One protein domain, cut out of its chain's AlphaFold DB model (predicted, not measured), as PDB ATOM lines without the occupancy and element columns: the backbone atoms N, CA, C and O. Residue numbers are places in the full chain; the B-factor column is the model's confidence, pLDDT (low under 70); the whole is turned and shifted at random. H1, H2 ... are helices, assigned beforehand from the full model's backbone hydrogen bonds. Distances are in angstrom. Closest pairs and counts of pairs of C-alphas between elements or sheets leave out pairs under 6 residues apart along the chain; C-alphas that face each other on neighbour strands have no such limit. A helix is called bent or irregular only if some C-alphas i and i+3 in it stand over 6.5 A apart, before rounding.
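What this domain is: This is residues 72 to 118 of the 153 residues of an uncharacterized protein of Borrelia miyamotoi (UniProt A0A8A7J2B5). Two helices, H2 and H3, fold back on each other as a V joined by a tight turn, and a third, short helix, H1, lies away from them beyond the open end of the V, joined to H2 by a winding link. Residues 74 to 80, of which 78 to 80 belong to H1, stand free and stick out at one end. The printed part has 47 residues, with three named helices in the order H1, H2, H3 and no named strand; the class is all helix. The whole is loose, with a radius of gyration of the C-alphas of 12.3 A, and flat, spanning 38 by 22 by 12 A.

How they stand to each other: Along the printed part, H1, residues 78 to 83, comes first and touches no helix. A short link of 6 residues leads from it to H2, residues 90 to 98, and H1 and H2 are apart. A tight link of 1 residue, Gly 99, joins H2 to H3, residues 100 to 114. H2 and H3 touch, H3 with residues 102 to 106 alone, and their closest C-alphas, those of Met 96 and Ala 103, are 4.5 A apart. Their lines stand at a steep tilt of 39 degrees and they run opposite ways, a helical hairpin, with their centres 11.2 A apart. H1 and H3 are apart. In the backbones of H1 and H3 each O i to N i+4 pair is within hydrogen-bond range; in H2 this holds for 3 of 5 pairs.

Where its parts are: H1 runs from Phe 78, with its C-alpha at (142.887, 175.319, 115.497), to Ala 83. H2 runs from Ala 90, with its C-alpha at (129.203, 180.652, 119.629), to Val 98, and measures 12.9 A from first to last C-alpha. H3, the longest helix with 15 residues, runs from Ala 100 to Ser 114, whose C-alpha is at (128.948, 164.005, 110.618), and measures 21.1 A. No helix is bent or irregular.

The domain as a whole: The two C-alphas farthest apart are those of Lys 75 and Ala 100, at 38.1 A. The first and last printed C-alphas, those of Phe 72 and Glu 118, are 21.9 A apart. The printed part has no cut and no long link between its helices. The mean pLDDT of the printed part is 79.8, and one printed residue, 72, is under 70. Among the helices the mean pLDDT is 74 in H1, 82 in H2 and 84 in H3.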
ATOM      1  N   PHE A  72     142.731 174.183 123.771       69.88
ATOM      2  CA  PHE A  72     143.327 173.879 122.480       69.88
ATOM      3  C   PHE A  72     144.850 174.009 122.521       69.88
ATOM      4  O   PHE A  72     145.397 174.993 123.012       69.88
ATOM      5  N   ASN A  73     145.529 173.017 121.954       75.38
ATOM      6  CA  ASN A  73     146.975 172.992 121.813       75.38
ATOM      7  C   ASN A  73     147.407 174.005 120.746       75.38
ATOM      8  O   ASN A  73     147.064 173.847 119.578       75.38
ATOM      9  N   SER A  74     148.202 175.004 121.123       73.25
ATOM     10  CA  SER A  74     148.702 176.025 120.193       73.25
ATOM     11  C   SER A  74     149.620 175.475 119.094       73.25
ATOM     12  O   SER A  74     149.812 176.134 118.078       73.25
ATOM     13  N   LYS A  75     150.175 174.268 119.264       82.19
ATOM     14  CA  LYS A  75     151.037 173.606 118.269       82.19
ATOM     15  C   LYS A  75     150.261 172.913 117.148       82.19
ATOM     16  O   LYS A  75     150.874 172.449 116.192       82.19
ATOM     17  N   VAL A  76     148.944 172.776 117.284       75.44
ATOM     18  CA  VAL A  76     148.083 172.107 116.302       75.44
ATOM     19  C   VAL A  76     147.152 173.146 115.698       75.44
ATOM     20  O   VAL A  76     146.619 173.987 116.420       75.44
ATOM     21  N   ASP A  77     146.916 173.071 114.388       74.75
ATOM     22  CA  ASP A  77     145.979 173.971 113.719       74.75
ATOM     23  C   ASP A  77     144.621 173.958 114.436       74.75
ATOM     24  O   ASP A  77     144.025 172.904 114.704       74.75
ATOM     25  N   PHE A  78     144.142 175.151 114.783       72.12
ATOM     26  CA  PHE A  78     142.887 175.319 115.497       72.12
ATOM     27  C   PHE A  78     141.704 174.724 114.725       72.12
ATOM     28  O   PHE A  78     140.791 174.175 115.333       72.12
ATOM     29  N   SER A  79     141.726 174.773 113.396       72.06
ATOM     30  CA  SER A  79     140.679 174.242 112.519       72.06
ATOM     31  C   SER A  79     140.560 172.725 112.649       72.06
ATOM     32  O   SER A  79     139.448 172.203 112.721       72.06
ATOM     33  N   ILE A  80     141.693 172.024 112.766       76.06
ATOM     34  CA  ILE A  80     141.740 170.567 112.966       76.06
ATOM     35  C   ILE A  80     141.153 170.214 114.335       76.06
ATOM     36  O   ILE A  80     140.283 169.349 114.455       76.06
ATOM     37  N   GLN A  81     141.571 170.937 115.374       75.69
ATOM     38  CA  GLN A  81     141.051 170.726 116.725       75.69
ATOM     39  C   GLN A  81     139.559 171.066 116.812       75.69
ATOM     40  O   GLN A  81     138.790 170.330 117.430       75.69
ATOM     41  N   ARG A  82     139.125 172.131 116.137       74.50
ATOM     42  CA  ARG A  82     137.724 172.545 116.040       74.50
ATOM     43  C   ARG A  82     136.878 171.511 115.308       74.50
ATOM     44  O   ARG A  82     135.759 171.259 115.740       74.50
ATOM     45  N   ALA A  83     137.393 170.896 114.244       71.44
ATOM     46  CA  ALA A  83     136.680 169.853 113.509       71.44
ATOM     47  C   ALA A  83     136.380 168.626 114.385       71.44
ATOM     48  O   ALA A  83     135.315 168.030 114.244       71.44
ATOM     49  N   SER A  84     137.267 168.303 115.333       73.81
ATOM     50  CA  SER A  84     137.062 167.204 116.287       73.81
ATOM     51  C   SER A  84     136.027 167.499 117.386       73.81
ATOM     52  O   SER A  84     135.617 166.596 118.118       73.81
ATOM     53  N   LEU A  85     135.579 168.751 117.538       72.00
ATOM     54  CA  LEU A  85     134.600 169.105 118.562       72.00
ATOM     55  C   LEU A  85     133.186 168.709 118.137       72.00
ATOM     56  O   LEU A  85     132.644 169.200 117.154       72.00
ATOM     57  N   HIS A  86     132.511 167.940 118.988       72.12
ATOM     58  CA  HIS A  86     131.079 167.661 118.836       72.12
ATOM     59  C   HIS A  86     130.167 168.825 119.268       72.12
ATOM     60  O   HIS A  86     128.942 168.717 119.176       72.12
ATOM     61  N   ARG A  87     130.727 169.929 119.781       80.75
ATOM     62  CA  ARG A  87     129.980 171.060 120.359       80.75
ATOM     63  C   ARG A  87     129.801 172.188 119.345       80.75
ATOM     64  O   ARG A  87     130.693 172.425 118.544       80.75
ATOM     65  N   MET A  88     128.675 172.899 119.439       81.50
ATOM     66  CA  MET A  88     128.424 174.095 118.626       81.50
ATOM     67  C   MET A  88     129.267 175.272 119.117       81.50
ATOM     68  O   MET A  88     129.361 175.510 120.325       81.50
ATOM     69  N   GLY A  89     129.869 176.001 118.184       80.94
ATOM     70  CA  GLY A  89     130.558 177.260 118.453       80.94
ATOM     71  C   GLY A  89     129.579 178.406 118.713       80.94
ATOM     72  O   GLY A  89     128.420 178.348 118.315       80.94
ATOM     73  N   ALA A  90     130.048 179.487 119.339       82.25
ATOM     74  CA  ALA A  90     129.203 180.652 119.629       82.25
ATOM     75  C   ALA A  90     128.557 181.244 118.360       82.25
ATOM     76  O   ALA A  90     127.373 181.576 118.363       82.25
ATOM     77  N   SER A  91     129.308 181.296 117.255       75.44
ATOM     78  CA  SER A  91     128.808 181.751 115.953       75.44
ATOM     79  C   SER A  91     127.688 180.863 115.397       75.44
ATOM     80  O   SER A  91     126.782 181.361 114.742       75.44
ATOM     81  N   GLU A  92     127.734 179.556 115.671       81.50
ATOM     82  CA  GLU A  92     126.714 178.587 115.250       81.50
ATOM     83  C   GLU A  92     125.477 178.671 116.147       81.50
ATOM     84  O   GLU A  92     124.352 178.673 115.658       81.50
ATOM     85  N   VAL A  93     125.679 178.824 117.458       85.12
ATOM     86  CA  VAL A  93     124.588 179.029 118.419       85.12
ATOM     87  C   VAL A  93     123.788 180.282 118.066       85.12
ATOM     88  O   VAL A  93     122.562 180.235 118.082       85.12
ATOM     89  N   GLY A  94     124.450 181.375 117.671       82.12
ATOM     90  CA  GLY A  94     123.768 182.585 117.206       82.12
ATOM     91  C   GLY A  94     122.812 182.314 116.040       82.12
ATOM     92  O   GLY A  94     121.665 182.756 116.068       82.12
ATOM     93  N   SER A  95     123.228 181.508 115.056       79.88
ATOM     94  CA  SER A  95     122.402 181.164 113.889       79.88
ATOM     95  C   SER A  95     121.125 180.383 114.223       79.88
ATOM     96  O   SER A  95     120.184 180.421 113.428       79.88
ATOM     97  N   MET A  96     121.051 179.719 115.384       83.62
ATOM     98  CA  MET A  96     119.827 179.047 115.841       83.62
ATOM     99  C   MET A  96     118.719 180.036 116.226       83.62
ATOM    100  O   MET A  96     117.544 179.705 116.103       83.62
ATOM    101  N   PHE A  97     119.087 181.237 116.682       83.31
ATOM    102  CA  PHE A  97     118.146 182.245 117.179       83.31
ATOM    103  C   PHE A  97     117.783 183.314 116.142       83.31
ATOM    104  O   PHE A  97     116.869 184.096 116.377       83.31
ATOM    105  N   VAL A  98     118.477 183.353 114.998       84.31
ATOM    106  CA  VAL A  98     118.211 184.327 113.924       84.31
ATOM    107  C   VAL A  98     116.906 184.010 113.182       84.31
ATOM    108  O   VAL A  98     116.154 184.922 112.856       84.31
ATOM    109  N   GLY A  99     116.608 182.732 112.931       83.12
ATOM    110  CA  GLY A  99     115.391 182.318 112.234       83.12
ATOM    111  C   GLY A  99     115.368 180.834 111.866       83.12
ATOM    112  O   GLY A  99     116.370 180.125 111.966       83.12
ATOM    113  N   ALA A 100     114.203 180.351 111.420       83.50
ATOM    114  CA  ALA A 100     114.009 178.944 111.063       83.50
ATOM    115  C   ALA A 100     114.912 178.497 109.896       83.50
ATOM    116  O   ALA A 100     115.475 177.405 109.932       83.50
ATOM    117  N   GLU A 101     115.105 179.357 108.894       83.94
ATOM    118  CA  GLU A 101     115.941 179.066 107.724       83.94
ATOM    119  C   GLU A 101     117.431 178.957 108.088       83.94
ATOM    120  O   GLU A 101     118.116 178.014 107.683       83.94
ATOM    121  N   SER A 102     117.937 179.877 108.918       83.69
ATOM    122  CA  SER A 102     119.331 179.855 109.373       83.69
ATOM    123  C   SER A 102     119.615 178.655 110.278       83.69
ATOM    124  O   SER A 102     120.666 178.023 110.147       83.69
ATOM    125  N   ALA A 103     118.662 178.290 111.141       84.62
ATOM    126  CA  ALA A 103     118.747 177.091 111.966       84.62
ATOM    127  C   ALA A 103     118.755 175.813 111.109       84.62
ATOM    128  O   ALA A 103     119.592 174.933 111.321       84.62
ATOM    129  N   LEU A 104     117.888 175.720 110.093       87.31
ATOM    130  CA  LEU A 104     117.845 174.576 109.181       87.31
ATOM    131  C   LEU A 104     119.150 174.420 108.388       87.31
ATOM    132  O   LEU A 104     119.674 173.307 108.266       87.31
ATOM    133  N   LYS A 105     119.707 175.530 107.890       87.25
ATOM    134  CA  LYS A 105     120.994 175.542 107.183       87.25
ATOM    135  C   LYS A 105     122.129 175.041 108.080       87.25
ATOM    136  O   LYS A 105     122.929 174.213 107.645       87.25
ATOM    137  N   LEU A 106     122.162 175.483 109.339       85.94
ATOM    138  CA  LEU A 106     123.133 175.025 110.333       85.94
ATOM    139  C   LEU A 106     123.002 173.520 110.616       85.94
ATOM    140  O   LEU A 106     124.002 172.800 110.605       85.94
ATOM    141  N   MET A 107     121.780 173.031 110.846       86.94
ATOM    142  CA  MET A 107     121.537 171.614 111.140       86.94
ATOM    143  C   MET A 107     121.912 170.725 109.952       86.94
ATOM    144  O   MET A 107     122.585 169.711 110.134       86.94
ATOM    145  N   THR A 108     121.571 171.145 108.732       85.75
ATOM    146  CA  THR A 108     121.964 170.449 107.498       85.75
ATOM    147  C   THR A 108     123.485 170.381 107.357       85.75
ATOM    148  O   THR A 108     124.032 169.301 107.136       85.75
ATOM    149  N   ALA A 109     124.190 171.502 107.557       84.00
ATOM    150  CA  ALA A 109     125.653 171.538 107.510       84.00
ATOM    151  C   ALA A 109     126.287 170.587 108.540       84.00
ATOM    152  O   ALA A 109     127.264 169.897 108.247       84.00
ATOM    153  N   ARG A 110     125.695 170.486 109.734       82.31
ATOM    154  CA  ARG A 110     126.175 169.601 110.798       82.31
ATOM    155  C   ARG A 110     125.963 168.121 110.489       82.31
ATOM    156  O   ARG A 110     126.859 167.316 110.744       82.31
ATOM    157  N   VAL A 111     124.811 167.763 109.925       85.56
ATOM    158  CA  VAL A 111     124.549 166.392 109.466       85.56
ATOM    159  C   VAL A 111     125.545 166.018 108.368       85.56
ATOM    160  O   VAL A 111     126.204 164.986 108.477       85.56
ATOM    161  N   LEU A 112     125.751 166.884 107.374       83.31
ATOM    162  CA  LEU A 112     126.746 166.655 106.319       83.31
ATOM    163  C   LEU A 112     128.162 166.470 106.875       83.31
ATOM    164  O   LEU A 112     128.860 165.539 106.468       83.31
ATOM    165  N   LYS A 113     128.553 167.285 107.860       80.94
ATOM    166  CA  LYS A 113     129.832 167.144 108.564       80.94
ATOM    167  C   LYS A 113     129.976 165.791 109.263       80.94
ATOM    168  O   LYS A 113     131.008 165.145 109.123       80.94
ATOM    169  N   SER A 114     128.935 165.323 109.957       78.75
ATOM    170  CA  SER A 114     128.948 164.005 110.618       78.75
ATOM    171  C   SER A 114     129.058 162.825 109.645       78.75
ATOM    172  O   SER A 114     129.582 161.778 110.013       78.75
ATOM    173  N   LEU A 115     128.618 163.004 108.396       82.25
ATOM    174  CA  LEU A 115     128.717 162.009 107.326       82.25
ATOM    175  C   LEU A 115     130.042 162.087 106.546       82.25
ATOM    176  O   LEU A 115     130.195 161.386 105.546       82.25
ATOM    177  N   GLY A 116     130.974 162.959 106.946       79.75
ATOM    178  CA  GLY A 116     132.234 163.185 106.228       79.75
ATOM    179  C   GLY A 116     132.058 163.874 104.870       79.75
ATOM    180  O   GLY A 116     132.976 163.872 104.057       79.75
ATOM    181  N   ARG A 117     130.884 164.462 104.610       78.06
ATOM    182  CA  ARG A 117     130.551 165.199 103.379       78.06
ATOM    183  C   ARG A 117     130.538 166.706 103.623       78.06
ATOM    184  O   ARG A 117     129.708 167.417 103.060       78.06
ATOM    185  N   GLU A 118     131.392 167.180 104.529       71.69
ATOM    186  CA  GLU A 118     131.480 168.599 104.860       71.69
ATOM    187  C   GLU A 118     131.814 169.388 103.592       71.69
ATOM    188  O   GLU A 118     132.805 169.112 102.917       71.69
TER     189      GLU A 118